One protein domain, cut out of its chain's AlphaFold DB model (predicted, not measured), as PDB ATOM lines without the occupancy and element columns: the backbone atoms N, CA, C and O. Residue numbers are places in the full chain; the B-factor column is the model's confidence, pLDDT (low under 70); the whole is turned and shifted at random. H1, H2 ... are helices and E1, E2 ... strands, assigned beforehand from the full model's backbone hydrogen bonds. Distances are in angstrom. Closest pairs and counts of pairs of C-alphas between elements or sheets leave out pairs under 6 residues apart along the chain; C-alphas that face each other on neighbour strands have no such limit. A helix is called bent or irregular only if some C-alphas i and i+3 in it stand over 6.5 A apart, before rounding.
ATOM      1  N   MET A  61     217.956 193.408 281.150       88.94
ATOM      2  CA  MET A  61     217.512 193.114 279.796       88.94
ATOM      3  C   MET A  61     216.004 193.370 279.686       88.94
ATOM      4  O   MET A  61     215.286 193.138 280.666       88.94
ATOM      5  N   PRO A  62     215.522 193.867 278.533       90.31
ATOM      6  CA  PRO A  62     214.090 193.933 278.273       90.31
ATOM      7  C   PRO A  62     213.487 192.525 278.319       90.31
ATOM      8  O   PRO A  62     214.174 191.541 278.025       90.31
ATOM      9  N   GLY A  63     212.212 192.431 278.699       88.94
ATOM     10  CA  GLY A  63     211.511 191.144 278.760       88.94
ATOM     11  C   GLY A  63     211.283 190.532 277.376       88.94
ATOM     12  O   GLY A  63     211.239 189.310 277.242       88.94
ATOM     13  N   ASP A  64     211.183 191.385 276.355       89.56
ATOM     14  CA  ASP A  64     211.022 191.020 274.950       89.56
ATOM     15  C   ASP A  64     211.646 192.083 274.026       89.56
ATOM     16  O   ASP A  64     211.764 193.258 274.383       89.56
ATOM     17  N   LEU A  65     212.021 191.690 272.807       84.62
ATOM     18  CA  LEU A  65     212.592 192.602 271.814       84.62
ATOM     19  C   LEU A  65     211.612 193.699 271.382       84.62
ATOM     20  O   LEU A  65     212.064 194.790 271.035       84.62
ATOM     21  N   THR A  66     210.298 193.458 271.436       82.81
ATOM     22  CA  THR A  66     209.294 194.473 271.072       82.81
ATOM     23  C   THR A  66     209.304 195.687 272.005       82.81
ATOM     24  O   THR A  66     208.903 196.776 271.600       82.81
ATOM     25  N   GLU A  67     209.844 195.570 273.225       86.00
ATOM     26  CA  GLU A  67     210.029 196.723 274.118       86.00
ATOM     27  C   GLU A  67     211.011 197.752 273.530       86.00
ATOM     28  O   GLU A  67     210.875 198.954 273.769       86.00
ATOM     29  N   LEU A  68     211.970 197.303 272.708       88.25
ATOM     30  CA  LEU A  68     212.927 198.182 272.035       88.25
ATOM     31  C   LEU A  68     212.293 198.973 270.888       88.25
ATOM     32  O   LEU A  68     212.824 200.018 270.511       88.25
ATOM     33  N   ASP A  69     211.138 198.546 270.369       86.50
ATOM     34  CA  ASP A  69     210.443 199.254 269.289       86.50
ATOM     35  C   ASP A  69     209.985 200.662 269.717       86.50
ATOM     36  O   ASP A  69     209.779 201.537 268.871       86.50
ATOM     37  N   LEU A  70     209.865 200.918 271.027       84.62
ATOM     38  CA  LEU A  70     209.583 202.245 271.586       84.62
ATOM     39  C   LEU A  70     210.752 203.228 271.434       84.62
ATOM     40  O   LEU A  70     210.535 204.436 271.460       84.62
ATOM     41  N   LEU A  71     211.979 202.723 271.280       88.50
ATOM     42  CA  LEU A  71     213.188 203.534 271.108       88.50
ATOM     43  C   LEU A  71     213.422 203.947 269.649       88.50
ATOM     44  O   LEU A  71     214.312 204.753 269.369       88.50
ATOM     45  N   LEU A  72     212.643 203.394 268.719       91.56
ATOM     46  CA  LEU A  72     212.711 203.735 267.304       91.56
ATOM     47  C   LEU A  72     212.195 205.153 267.043       91.56
ATOM     48  O   LEU A  72     211.401 205.713 267.802       91.56
ATOM     49  N   VAL A  73     212.621 205.730 265.919       93.06
ATOM     50  CA  VAL A  73     212.211 207.081 265.530       93.06
ATOM     51  C   VAL A  73     210.717 207.094 265.235       93.06
ATOM     52  O   VAL A  73     210.247 206.377 264.350       93.06
ATOM     53  N   ASP A  74     209.983 207.940 265.958       92.12
ATOM     54  CA  ASP A  74     208.538 208.087 265.817       92.12
ATOM     55  C   ASP A  74     208.165 209.108 264.733       92.12
ATOM     56  O   ASP A  74     208.693 210.224 264.674       92.12
ATOM     57  N   VAL A  75     207.226 208.735 263.864       89.56
ATOM     58  CA  VAL A  75     206.690 209.626 262.835       89.56
ATOM     59  C   VAL A  75     205.438 210.306 263.369       89.56
ATOM     60  O   VAL A  75     204.338 209.769 263.285       89.56
ATOM     61  N   ALA A  76     205.594 211.557 263.805       83.25
ATOM     62  CA  ALA A  76     204.518 212.343 264.419       83.25
ATOM     63  C   ALA A  76     203.234 212.460 263.574       83.25
ATOM     64  O   ALA A  76     202.145 212.613 264.118       83.25
ATOM     65  N   LYS A  77     203.342 212.417 262.238       93.62
ATOM     66  CA  LYS A  77     202.177 212.447 261.345       93.62
ATOM     67  C   LYS A  77     201.683 211.020 261.062       93.62
ATOM     68  O   LYS A  77     202.418 210.291 260.376       93.62
ATOM     69  N   PRO A  78     200.438 210.671 261.451       94.50
ATOM     70  CA  PRO A  78     199.846 209.374 261.147       94.50
ATOM     71  C   PRO A  78     199.855 209.059 259.650       94.50
ATOM     72  O   PRO A  78     199.781 209.954 258.797       94.50
ATOM     73  N   ARG A  79     199.938 207.769 259.333       96.44
ATOM     74  CA  ARG A  79     199.863 207.227 257.976       96.44
ATOM     75  C   ARG A  79     198.567 206.466 257.809       96.44
ATOM     76  O   ARG A  79     198.085 205.859 258.750       96.44
ATOM     77  N   ILE A  80     198.000 206.525 256.614       97.75
ATOM     78  CA  ILE A  80     196.796 205.767 256.292       97.75
ATOM     79  C   ILE A  80     197.225 204.403 255.770       97.75
ATOM     80  O   ILE A  80     198.142 204.312 254.951       97.75
ATOM     81  N   VAL A  81     196.562 203.351 256.237       97.94
ATOM     82  CA  VAL A  81     196.708 202.021 255.650       97.94
ATOM     83  C   VAL A  81     195.927 201.982 254.337       97.94
ATOM     84  O   VAL A  81     194.719 202.221 254.300       97.94
ATOM     85  N   HIS A  82     196.608 201.693 253.236       97.12
ATOM     86  CA  HIS A  82     195.995 201.497 251.928       97.12
ATOM     87  C   HIS A  82     195.802 200.002 251.645       97.12
ATOM     88  O   HIS A  82     196.324 199.144 252.353       97.12
ATOM     89  N   ARG A  83     195.050 199.676 250.586       95.56
ATOM     90  CA  ARG A  83     194.828 198.279 250.161       95.56
ATOM     91  C   ARG A  83     196.126 197.557 249.789       95.56
ATOM     92  O   ARG A  83     196.194 196.343 249.893       95.56
ATOM     93  N   ASP A  84     197.125 198.307 249.342       94.94
ATOM     94  CA  ASP A  84     198.450 197.845 248.934       94.94
ATOM     95  C   ASP A  84     199.532 198.095 250.001       94.94
ATOM     96  O   ASP A  84     200.720 197.905 249.723       94.94
ATOM     97  N   GLY A  85     199.128 198.486 251.217       96.38
ATOM     98  CA  GLY A  85     200.007 198.664 252.370       96.38
ATOM     99  C   GLY A  85     200.127 200.104 252.860       96.38
ATOM    100  O   GLY A  85     199.257 200.948 252.644       96.38
ATOM    101  N   ILE A  86     201.217 200.400 253.561       97.81
ATOM    102  CA  ILE A  86     201.517 201.740 254.075       97.81
ATOM    103  C   ILE A  86     202.579 202.390 253.193       97.81
ATOM    104  O   ILE A  86     203.593 201.776 252.875       97.81
ATOM    105  N   HIS A  87     202.372 203.658 252.845       96.75
ATOM    106  CA  HIS A  87     203.344 204.453 252.101       96.75
ATOM    107  C   HIS A  87     204.122 205.374 253.042       96.75
ATOM    108  O   HIS A  87     203.553 206.258 253.693       96.75
ATOM    109  N   PHE A  88     205.441 205.215 253.078       96.06
ATOM    110  CA  PHE A  88     206.320 206.072 253.865       96.06
ATOM    111  C   PHE A  88     207.664 206.233 253.179       96.06
ATOM    112  O   PHE A  88     208.180 205.281 252.613       96.06
ATOM    113  N   GLN A  89     208.203 207.460 253.200       93.19
ATOM    114  CA  GLN A  89     209.472 207.799 252.557       93.19
ATOM    115  C   GLN A  89     209.585 207.134 251.188       93.19
ATOM    116  O   GLN A  89     210.518 206.375 250.988       93.19
ATOM    117  N   GLY A  90     208.604 207.345 250.296       91.00
ATOM    118  CA  GLY A  90     208.559 206.813 248.923       91.00
ATOM    119  C   GLY A  90     208.724 205.296 248.765       91.00
ATOM    120  O   GLY A  90     209.013 204.861 247.658       91.00
ATOM    121  N   LEU A  91     208.571 204.535 249.844       94.75
ATOM    122  CA  LEU A  91     208.549 203.081 249.890       94.75
ATOM    123  C   LEU A  91     207.153 202.621 250.313       94.75
ATOM    124  O   LEU A  91     206.382 203.371 250.927       94.75
ATOM    125  N   ARG A  92     206.840 201.374 249.971       96.50
ATOM    126  CA  ARG A  92     205.591 200.704 250.327       96.50
ATOM    127  C   ARG A  92     205.892 199.562 251.285       96.50
ATOM    128  O   ARG A  92     206.845 198.826 251.055       96.50
ATOM    129  N   TYR A  93     205.090 199.424 252.331       97.88
ATOM    130  CA  TYR A  93     205.272 198.426 253.380       97.88
ATOM    131  C   TYR A  93     204.038 197.551 253.492       97.88
ATOM    132  O   TYR A  93     202.916 198.061 253.504       97.88
ATOM    133  N   LEU A  94     204.253 196.244 253.586       96.81
ATOM    134  CA  LEU A  94     203.209 195.237 253.623       96.81
ATOM    135  C   LEU A  94     203.317 194.371 254.872       96.81
ATOM    136  O   LEU A  94     204.407 193.999 255.297       96.81
ATOM    137  N   ASP A  95     202.151 194.018 255.397       96.94
ATOM    138  CA  ASP A  95     201.936 192.924 256.335       96.94
ATOM    139  C   ASP A  95     200.479 192.448 256.150       96.94
ATOM    140  O   ASP A  95     199.593 193.300 255.990       96.94
ATOM    141  N   PRO A  96     200.193 191.132 256.126       95.69
ATOM    142  CA  PRO A  96     198.831 190.618 255.971       95.69
ATOM    143  C   PRO A  96     197.826 191.159 257.000       95.69
ATOM    144  O   PRO A  96     196.653 191.338 256.668       95.69
ATOM    145  N   LEU A  97     198.266 191.472 258.225       96.25
ATOM    146  CA  LEU A  97     197.417 192.016 259.288       96.25
ATOM    147  C   LEU A  97     196.848 193.391 258.934       96.25
ATOM    148  O   LEU A  97     195.763 193.735 259.400       96.25
ATOM    149  N   LEU A  98     197.515 194.158 258.066       96.69
ATOM    150  CA  LEU A  98     197.056 195.484 257.643       96.69
ATOM    151  C   LEU A  98     195.733 195.444 256.868       96.69
ATOM    152  O   LEU A  98     195.029 196.454 256.826       96.69
ATOM    153  N   ALA A  99     195.359 194.302 256.282       95.25
ATOM    154  CA  ALA A  99     194.122 194.171 255.512       95.25
ATOM    155  C   ALA A  99     192.867 194.512 256.339       95.25
ATOM    156  O   ALA A  99     191.911 195.071 255.799       95.25
ATOM    157  N   ALA A 100     192.889 194.232 257.647       96.25
ATOM    158  CA  ALA A 100     191.797 194.545 258.567       96.25
ATOM    159  C   ALA A 100     191.704 196.037 258.942       96.25
ATOM    160  O   ALA A 100     190.679 196.452 259.466       96.25
ATOM    161  N   TYR A 101     192.733 196.838 258.645       96.94
ATOM    162  CA  TYR A 101     192.859 198.239 259.075       96.94
ATOM    163  C   TYR A 101     192.857 199.219 257.893       96.94
ATOM    164  O   TYR A 101     193.292 200.363 258.011       96.94
ATOM    165  N   VAL A 102     192.414 198.790 256.708       97.31
ATOM    166  CA  VAL A 102     192.415 199.630 255.501       97.31
ATOM    167  C   VAL A 102     191.573 200.892 255.714       97.31
ATOM    168  O   VAL A 102     190.409 200.819 256.091       97.31
ATOM    169  N   ARG A 103     192.148 202.049 255.354       97.44
ATOM    170  CA  ARG A 103     191.664 203.428 255.586       97.44
ATOM    171  C   ARG A 103     191.806 203.936 257.019       97.44
ATOM    172  O   ARG A 103     191.484 205.100 257.255       97.44
ATOM    173  N   GLU A 104     192.334 203.142 257.938       97.56
ATOM    174  CA  GLU A 104     192.568 203.594 259.305       97.56
ATOM    175  C   GLU A 104     193.911 204.334 259.432       97.56
ATOM    176  O   GLU A 104     194.879 204.024 258.720       97.56
ATOM    177  N   PRO A 105     193.983 205.360 260.303       97.50
ATOM    178  CA  PRO A 105     195.225 206.041 260.620       97.50
ATOM    179  C   PRO A 105     196.055 205.230 261.621       97.50
ATOM    180  O   PRO A 105     195.612 204.909 262.720       97.50
ATOM    181  N   VAL A 106     197.312 204.986 261.275       97.12
ATOM    182  CA  VAL A 106     198.300 204.301 262.111       97.12
ATOM    183  C   VAL A 106     199.513 205.191 262.360       97.12
ATOM    184  O   VAL A 106     199.852 206.065 261.560       97.12
ATOM    185  N   THR A 107     200.187 204.969 263.482       96.81
ATOM    186  CA  THR A 107     201.492 205.576 263.771       96.81
ATOM    187  C   THR A 107     202.579 204.594 263.371       96.81
ATOM    188  O   THR A 107     202.396 203.387 263.507       96.81
ATOM    189  N   ILE A 108     203.697 205.092 262.854       96.62
ATOM    190  CA  ILE A 108     204.801 204.238 262.420       96.62
ATOM    191  C   ILE A 108     206.088 204.650 263.123       96.62
ATOM    192  O   ILE A 108     206.352 205.842 263.288       96.62
ATOM    193  N   ARG A 109     206.894 203.657 263.491       96.19
ATOM    194  CA  ARG A 109     208.253 203.844 263.996       96.19
ATOM    195  C   ARG A 109     209.248 203.086 263.134       96.19
ATOM    196  O   ARG A 109     208.909 202.039 262.580       96.19
ATOM    197  N   TYR A 110     210.454 203.618 262.993       95.50
ATOM    198  CA  TYR A 110     211.473 203.039 262.117       95.50
ATOM    199  C   TYR A 110     212.894 203.326 262.612       95.50
ATOM    200  O   TYR A 110     213.117 204.269 263.375       95.50
ATOM    201  N   ASP A 111     213.862 202.534 262.151       94.25
ATOM    202  CA  ASP A 111     215.286 202.833 262.308       94.25
ATOM    203  C   ASP A 111     215.790 203.545 261.037       94.25
ATOM    204  O   ASP A 111     215.690 203.002 259.941       94.25
ATOM    205  N   PRO A 112     216.352 204.764 261.104       93.31
ATOM    206  CA  PRO A 112     216.960 205.407 259.937       93.31
ATOM    207  C   PRO A 112     218.102 204.603 259.290       93.31
ATOM    208  O   PRO A 112     218.445 204.868 258.131       93.31
ATOM    209  N   ARG A 113     218.714 203.674 260.033       91.88
ATOM    210  CA  ARG A 113     219.757 202.756 259.555       91.88
ATOM    211  C   ARG A 113     219.185 201.542 258.828       91.88
ATOM    212  O   ARG A 113     219.902 200.956 258.029       91.88
ATOM    213  N   ASP A 114     217.918 201.221 259.056       94.06
ATOM    214  CA  ASP A 114     217.208 200.163 258.353       94.06
ATOM    215  C   ASP A 114     215.757 200.575 258.082       94.06
ATOM    216  O   ASP A 114     214.859 200.447 258.917       94.06
ATOM    217  N   ILE A 115     215.539 201.107 256.882       94.75
ATOM    218  CA  ILE A 115     214.241 201.580 256.408       94.75
ATOM    219  C   ILE A 115     213.449 200.470 255.710       94.75
ATOM    220  O   ILE A 115     212.362 200.741 255.199       94.75
ATOM    221  N   THR A 116     213.974 199.243 255.636       95.44
ATOM    222  CA  THR A 116     213.300 198.121 254.959       95.44
ATOM    223  C   THR A 116     212.108 197.601 255.757       95.44
ATOM    224  O   THR A 116     211.181 197.025 255.191       95.44
ATOM    225  N   GLU A 117     212.064 197.905 257.051       94.88
ATOM    226  CA  GLU A 117     211.012 197.507 257.971       94.88
ATOM    227  C   GLU A 117     210.518 198.677 258.823       94.88
ATOM    228  O   GLU A 117     211.278 199.538 259.267       94.88
ATOM    229  N   ILE A 118     209.215 198.690 259.099       96.12
ATOM    230  CA  ILE A 118     208.586 199.656 260.003       96.12
ATOM    231  C   ILE A 118     207.734 198.943 261.045       96.12
ATOM    232  O   ILE A 118     207.128 197.903 260.787       96.12
ATOM    233  N   ARG A 119     207.661 199.535 262.234       96.50
ATOM    234  CA  ARG A 119     206.775 199.094 263.314       96.50
ATOM    235  C   ARG A 119     205.509 199.911 263.221       96.50
ATOM    236  O   ARG A 119     205.562 201.141 263.257       96.50
ATOM    237  N   VAL A 120     204.382 199.233 263.084       96.31
ATOM    238  CA  VAL A 120     203.075 199.865 262.938       96.31
ATOM    239  C   VAL A 120     202.357 199.805 264.274       96.31
ATOM    240  O   VAL A 120     202.312 198.761 264.921       96.31
ATOM    241  N   PHE A 121     201.782 200.931 264.680       95.06
ATOM    242  CA  PHE A 121     201.019 201.072 265.908       95.06
ATOM    243  C   PHE A 121     199.618 201.585 265.594       95.06
ATOM    244  O   PHE A 121     199.451 202.583 264.885       95.06
ATOM    245  N   HIS A 122     198.614 200.949 266.187       95.56
ATOM    246  CA  HIS A 122     197.224 201.378 266.118       95.56
ATOM    247  C   HIS A 122     196.744 201.773 267.516       95.56
ATOM    248  O   HIS A 122     196.906 201.017 268.472       95.56
ATOM    249  N   HIS A 123     196.230 202.999 267.663       92.75
ATOM    250  CA  HIS A 123     195.854 203.582 268.963       92.75
ATOM    251  C   HIS A 123     196.920 203.413 270.068       92.75
ATOM    252  O   HIS A 123     196.611 203.106 271.217       92.75
ATOM    253  N   GLY A 124     198.197 203.579 269.708       89.44
ATOM    254  CA  GLY A 124     199.326 203.464 270.637       89.44
ATOM    255  C   GLY A 124     199.739 202.033 270.992       89.44
ATOM    256  O   GLY A 124     200.740 201.860 271.681       89.44
ATOM    257  N   ARG A 125     199.032 201.008 270.503       91.31
ATOM    258  CA  ARG A 125     199.408 199.599 270.676       91.31
ATOM    259  C   ARG A 125     200.146 199.091 269.452       91.31
ATOM    260  O   ARG A 125     199.794 199.454 268.330       91.31
ATOM    261  N   PHE A 126     201.168 198.271 269.674       92.50
ATOM    262  CA  PHE A 126     201.872 197.601 268.588       92.50
ATOM    263  C   PHE A 126     200.888 196.729 267.804       92.50
ATOM    264  O   PHE A 126     200.111 195.983 268.399       92.50
ATOM    265  N   LEU A 127     200.899 196.879 266.482       93.75
ATOM    266  CA  LEU A 127     200.048 196.124 265.571       93.75
ATOM    267  C   LEU A 127     200.855 195.039 264.859       93.75
ATOM    268  O   LEU A 127     200.541 193.860 264.987       93.75
ATOM    269  N   CYS A 128     201.866 195.439 264.087       94.62
ATOM    270  CA  CYS A 128     202.663 194.518 263.283       94.62
ATOM    271  C   CYS A 128     203.981 195.153 262.824       94.62
ATOM    272  O   CYS A 128     204.192 196.370 262.913       94.62
ATOM    273  N   LYS A 129     204.852 194.309 262.271       95.25
ATOM    274  CA  LYS A 129     206.079 194.705 261.584       95.25
ATOM    275  C   LYS A 129     205.841 194.630 260.077       95.25
ATOM    276  O   LYS A 129     205.788 193.545 259.517       95.25
ATOM    277  N   ALA A 130     205.714 195.779 259.422       96.50
ATOM    278  CA  ALA A 130     205.491 195.832 257.982       96.50
ATOM    279  C   ALA A 130     206.820 195.952 257.227       96.50
ATOM    280  O   ALA A 130     207.672 196.769 257.580       96.50
ATOM    281  N   ILE A 131     206.982 195.148 256.178       97.12
ATOM    282  CA  ILE A 131     208.238 195.000 255.430       97.12
ATOM    283  C   ILE A 131     208.068 195.578 254.028       97.12
ATOM    284  O   ILE A 131     207.004 195.473 253.412       97.12
ATOM    285  N   ASN A 132     209.120 196.201 253.512       96.88
ATOM    286  CA  ASN A 132     209.180 196.615 252.126       96.88
ATOM    287  C   ASN A 132     209.418 195.393 251.214       96.88
ATOM    288  O   ASN A 132     210.453 194.739 251.332       96.88
ATOM    289  N   PRO A 133     208.505 195.087 250.277       94.25
ATOM    290  CA  PRO A 133     208.608 193.885 249.453       94.25
ATOM    291  C   PRO A 133     209.726 193.945 248.401       94.25
ATOM    292  O   PRO A 133     210.092 192.910 247.858       94.25
ATOM    293  N   GLU A 134     210.247 195.132 248.085       92.56
ATOM    294  CA  GLU A 134     211.310 195.324 247.087       92.56
ATOM    295  C   GLU A 134     212.713 195.109 247.682       92.56
ATOM    296  O   GLU A 134     213.661 194.904 246.933       92.56
ATOM    297  N   HIS A 135     212.832 195.120 249.013       90.31
ATOM    298  CA  HIS A 135     214.093 195.028 249.758       90.31
ATOM    299  C   HIS A 135     214.042 193.943 250.846       90.31
ATOM    300  O   HIS A 135     214.555 194.120 251.949       90.31
ATOM    301  N   ILE A 136     213.382 192.814 250.562       86.44
ATOM    302  CA  ILE A 136     213.289 191.698 251.513       86.44
ATOM    303  C   ILE A 136     214.674 191.068 251.695       86.44
ATOM    304  O   ILE A 136     215.232 190.514 250.753       86.44
ATOM    305  N   GLY A 137     215.184 191.091 252.927       85.19
ATOM    306  CA  GLY A 137     216.473 190.485 253.282       85.19
ATOM    307  C   GLY A 137     217.682 191.395 253.068       85.19
ATOM    308  O   GLY A 137     218.783 191.029 253.474       85.19
ATOM    309  N   ASP A 138     217.473 192.583 252.505       89.62
ATOM    310  CA  ASP A 138     218.488 193.626 252.421       89.62
ATOM    311  C   ASP A 138     218.384 194.565 253.629       89.62
ATOM    312  O   ASP A 138     217.330 194.694 254.248       89.62
ATOM    313  N   THR A 139     219.464 195.281 253.938       90.44
ATOM    314  CA  THR A 139     219.426 196.427 254.855       90.44
ATOM    315  C   THR A 139     219.693 197.683 254.050       90.44
ATOM    316  O   THR A 139     220.757 197.829 253.450       90.44
ATOM    317  N   VAL A 140     218.723 198.594 254.035       92.00
ATOM    318  CA  VAL A 140     218.807 199.855 253.294       92.00
ATOM    319  C   VAL A 140     218.603 201.008 254.259       92.00
ATOM    320  O   VAL A 140     217.629 201.054 255.005       92.00
ATOM    321  N   THR A 141     219.500 201.984 254.231       94.06
ATOM    322  CA  THR A 141     219.407 203.171 255.082       94.06
ATOM    323  C   THR A 141     218.513 204.240 254.449       94.06
ATOM    324  O   THR A 141     218.433 204.394 253.225       94.06
ATOM    325  N   LEU A 142     217.913 205.109 255.269       93.06
ATOM    326  CA  LEU A 142     217.175 206.276 254.764       93.06
ATOM    327  C   LEU A 142     218.072 207.197 253.907       93.06
ATOM    328  O   LEU A 142     217.626 207.798 252.926       93.06
ATOM    329  N   LYS A 143     219.364 207.281 254.250       92.12
ATOM    330  CA  LYS A 143     220.354 208.090 253.527       92.12
ATOM    331  C   LYS A 143     220.574 207.587 252.100       92.12
ATOM    332  O   LYS A 143     220.700 208.413 251.191       92.12
ATOM    333  N   GLU A 144     220.618 206.272 251.899       92.00
ATOM    334  CA  GLU A 144     220.755 205.643 250.580       92.00
ATOM    335  C   GLU A 144     219.524 205.894 249.717       92.00
ATOM    336  O   GLU A 144     219.665 206.350 248.582       92.00
ATOM    337  N   ILE A 145     218.324 205.728 250.280       92.56
ATOM    338  CA  ILE A 145     217.065 206.050 249.598       92.56
ATOM    339  C   ILE A 145     217.047 207.512 249.129       92.56
ATOM    340  O   ILE A 145     216.744 207.813 247.968       92.56
ATOM    341  N   ASP A 146     217.430 208.450 249.994       92.81
ATOM    342  CA  ASP A 146     217.488 209.863 249.628       92.81
ATOM    343  C   ASP A 146     218.575 210.168 248.589       92.81
ATOM    344  O   ASP A 146     218.382 211.019 247.709       92.81
ATOM    345  N   ALA A 147     219.719 209.483 248.657       93.38
ATOM    346  CA  ALA A 147     220.780 209.599 247.664       93.38
ATOM    347  C   ALA A 147     220.321 209.092 246.289       93.38
ATOM    348  O   ALA A 147     220.479 209.818 245.300       93.38
ATOM    349  N   ALA A 148     219.679 207.923 246.238       92.12
ATOM    350  CA  ALA A 148     219.110 207.335 245.031       92.12
ATOM    351  C   ALA A 148     218.070 208.269 244.399       92.12
ATOM    352  O   ALA A 148     218.148 208.594 243.211       92.12
ATOM    353  N   ARG A 149     217.166 208.836 245.208       92.56
ATOM    354  CA  ARG A 149     216.202 209.848 244.751       92.56
ATOM    355  C   ARG A 149     216.860 211.084 244.162       92.56
ATOM    356  O   ARG A 149     216.432 211.578 243.117       92.56
ATOM    357  N   ARG A 150     217.874 211.634 244.839       94.38
ATOM    358  CA  ARG A 150     218.610 212.809 244.345       94.38
ATOM    359  C   ARG A 150     219.305 212.499 243.023       94.38
ATOM    360  O   ARG A 150     219.251 213.325 242.115       94.38
ATOM    361  N   ALA A 151     219.930 211.330 242.897       94.25
ATOM    362  CA  ALA A 151     220.552 210.880 241.655       94.25
ATOM    363  C   ALA A 151     219.524 210.761 240.521       94.25
ATOM    364  O   ALA A 151     219.719 211.353 239.458       94.25
ATOM    365  N   HIS A 152     218.387 210.112 240.780       92.50
ATOM    366  CA  HIS A 152     217.311 209.952 239.805       92.50
ATOM    367  C   HIS A 152     216.747 211.298 239.327       92.50
ATOM    368  O   HIS A 152     216.684 211.556 238.124       92.50
ATOM    369  N   ARG A 153     216.430 212.221 240.249       93.75
ATOM    370  CA  ARG A 153     215.955 213.571 239.889       93.75
ATOM    371  C   ARG A 153     216.968 214.351 239.055       93.75
ATOM    372  O   ARG A 153     216.566 215.081 238.153       93.75
ATOM    373  N   ARG A 154     218.267 214.225 239.352       94.88
ATOM    374  CA  ARG A 154     219.327 214.875 238.564       94.88
ATOM    375  C   ARG A 154     219.371 214.331 237.138       94.88
ATOM    376  O   ARG A 154     219.382 215.132 236.211       94.88
ATOM    377  N   ARG A 155     219.304 213.006 236.971       94.69
ATOM    378  CA  ARG A 155     219.273 212.351 235.653       94.69
ATOM    379  C   ARG A 155     218.053 212.762 234.825       94.69
ATOM    380  O   ARG A 155     218.187 213.062 233.645       94.69
ATOM    381  N   LEU A 156     216.868 212.812 235.430       94.25
ATOM    382  CA  LEU A 156     215.668 213.260 234.716       94.25
ATOM    383  C   LEU A 156     215.778 214.727 234.286       94.25
ATOM    384  O   LEU A 156     215.442 215.069 233.155       94.25
ATOM    385  N   ARG A 157     216.292 215.600 235.161       94.62
ATOM    386  CA  ARG A 157     216.505 217.016 234.827       94.62
ATOM    387  C   ARG A 157     217.501 217.201 233.687       94.62
ATOM    388  O   ARG A 157     217.248 218.030 232.821       94.62
ATOM    389  N   SER A 158     218.594 216.438 233.658       93.56
ATOM    390  CA  SER A 158     219.555 216.526 232.556       93.56
ATOM    391  C   SER A 158     218.930 216.099 231.227       93.56
ATOM    392  O   SER A 158     219.081 216.816 230.248       93.56
ATOM    393  N   GLN A 159     218.144 215.015 231.208       94.19
ATOM    394  CA  GLN A 159     217.425 214.566 230.005       94.19
ATOM    395  C   GLN A 159     216.404 215.596 229.505       94.19
ATOM    396  O   GLN A 159     216.264 215.808 228.303       94.19
ATOM    397  N   VAL A 160     215.678 216.249 230.418       93.38
ATOM    398  CA  VAL A 160     214.743 217.324 230.056       93.38
ATOM    399  C   VAL A 160     215.495 218.513 229.462       93.38
ATOM    400  O   VAL A 160     215.106 219.001 228.406       93.38
ATOM    401  N   ASN A 161     216.587 218.947 230.095       92.62
ATOM    402  CA  ASN A 161     217.389 220.068 229.604       92.62
ATOM    403  C   ASN A 161     218.010 219.781 228.232       92.62
ATOM    404  O   ASN A 161     218.021 220.660 227.377       92.62
ATOM    405  N   GLU A 162     218.471 218.554 228.000       90.25
ATOM    406  CA  GLU A 162     218.987 218.115 226.705       90.25
ATOM    407  C   GLU A 162     217.905 218.180 225.618       90.25
ATOM    408  O   GLU A 162     218.120 218.765 224.560       90.25
ATOM    409  N   ARG A 163     216.695 217.680 225.904       89.50
ATOM    410  CA  ARG A 163     215.559 217.773 224.970       89.50
ATOM    411  C   ARG A 163     215.150 219.217 224.687       89.50
ATOM    412  O   ARG A 163     214.839 219.535 223.544       89.50
ATOM    413  N   ILE A 164     215.167 220.088 225.699       88.38
ATOM    414  CA  ILE A 164     214.914 221.527 225.523       88.38
ATOM    415  C   ILE A 164     215.983 222.148 224.615       88.38
ATOM    416  O   ILE A 164     215.636 222.902 223.711       88.38
ATOM    417  N   ALA A 165     217.261 221.810 224.808       85.06
ATOM    418  CA  ALA A 165     218.357 222.319 223.982       85.06
ATOM    419  C   ALA A 165     218.250 221.863 222.514       85.06
ATOM    420  O   ALA A 165     218.432 222.669 221.599       85.06
ATOM    421  N   VAL A 166     217.883 220.599 222.273       86.50
ATOM    422  CA  VAL A 166     217.635 220.082 220.917       86.50
ATOM    423  C   VAL A 166     216.436 220.787 220.276       86.50
ATOM    424  O   VAL A 166     216.540 221.254 219.143       86.50
ATOM    425  N   ALA A 167     215.326 220.938 221.004       82.38
ATOM    426  CA  ALA A 167     214.135 221.623 220.503       82.38
ATOM    427  C   ALA A 167     214.396 223.109 220.190       82.38
ATOM    428  O   ALA A 167     213.917 223.610 219.174       82.38
ATOM    429  N   ALA A 168     215.192 223.799 221.014       76.62
ATOM    430  CA  ALA A 168     215.596 225.184 220.772       76.62
ATOM    431  C   ALA A 168     216.450 225.333 219.502       76.62
ATOM    432  O   ALA A 168     216.344 226.336 218.807       76.62
ATOM    433  N   THR A 169     217.259 224.322 219.171       74.06
ATOM    434  CA  THR A 169     218.074 224.296 217.942       74.06
ATOM    435  C   THR A 169     217.236 224.003 216.687       74.06
ATOM    436  O   THR A 169     217.586 224.440 215.596       74.06
ATOM    437  N   GLN A 170     216.128 223.266 216.824       67.19
ATOM    438  CA  GLN A 170     215.261 222.851 215.710       67.19
ATOM    439  C   GLN A 170     214.135 223.842 215.385       67.19
ATOM    440  O   GLN A 170     213.476 223.700 214.355       67.19
TER     441      GLN A 170
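AT A GLANCE: This is residues 61 to 170 of the 193 residues of the protein "Transposase" of Rhodococcus erythropolis (UniProt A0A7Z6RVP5). A small body made of one six-stranded sheet, folded back on itself like part of a barrel, has a long straight helix, H3, whose residues 150 to 170 stick out as an arm. Strands E3, E2 and E1 make one leaf of the fold and E5 and E6 the other, with E4 as the hinge; the short helices H1 and H2 pack on this sheet. The printed part has 110 residues with three named helices and six named strands, in the order H1 E1 E2 E3 H2 E4 E5 E6 H3; the sheet runs E3 E2 E1 E4 E5 E6, all antiparallel, and the class is mixed. The whole is loose, with a radius of gyration of the C-alphas of 18.5 A and spans of 69 by 32 by 26 A, the arm making the length.

IN THESE COORDINATES: H1 is residues 65 to 71, starting at C-alpha 65 (212.592, 192.602, 271.814). E1 is residues 79 to 82, E2 residues 85 to 88 and E3 residues 91 to 93. H2 is residues 96 to 101. E4, residues 105 to 111, is 20.4 A long and begins at C-alpha 105 (195.225, 206.041, 260.620). E5, residues 114 to 122, is 21.5 A long and bends by 58 degrees at residue 117. E6, residues 125 to 131, is 18.2 A long. H3, residues 142 to 170, is 42.5 A long and ends at C-alpha 170 (215.261, 222.851, 215.710).

HOW THE PARTS SIT: The six strands form a folded sheet, bent back on itself into two leaves that face each other, with 35 pairs of C-alphas within 11 A between E3 E2 E1 and E5 E6. The edge strands E3 and E6 come closest at the C-alphas of Tyr 93 and Ile 131, 5.0 A apart. E1 E2 E3 and E4 E5 E6 are meanders, each strand the antiparallel neighbour of the one before. Within hydrogen-bond range are N 86 and O 93 of E2 and E3, 2.9 A; N 82 and O 85 of E1 and E2, 2.8 A; N 79 and O 106 of E1 and E4, 2.8 A; N 109 and O 119 of E4 and E5, 2.9 A; and N 118 and O 130 of E5 and E6, 2.9 A. H1 is on the sheet at a height of 8.5 A, its closest C-alpha pair with E5 being Asp 69 and Arg 119, 7.0 A. H2 is on it at 7.5 A, closest to E1 at the C-alphas of Val 81 and Tyr 101, 6.4 A. H3 only grazes the sheet with residues 142 to 145. Every O i to N i+4 pair is within range in H3; H1 has 0 of 3 but 3 of 4 O i to N i+3 pairs, H2 0 of 2 but 3 of 3.

THE WHOLE: The farthest C-alphas, Met 61 and Gln 170, are 70.7 A apart. Without residues 150 to 170, which stand free, the body spans 37 by 33 by 24 A. The printed part has no cut and no long link. Mean pLDDT of the printed part is 92.5; residue 170 alone is under 70.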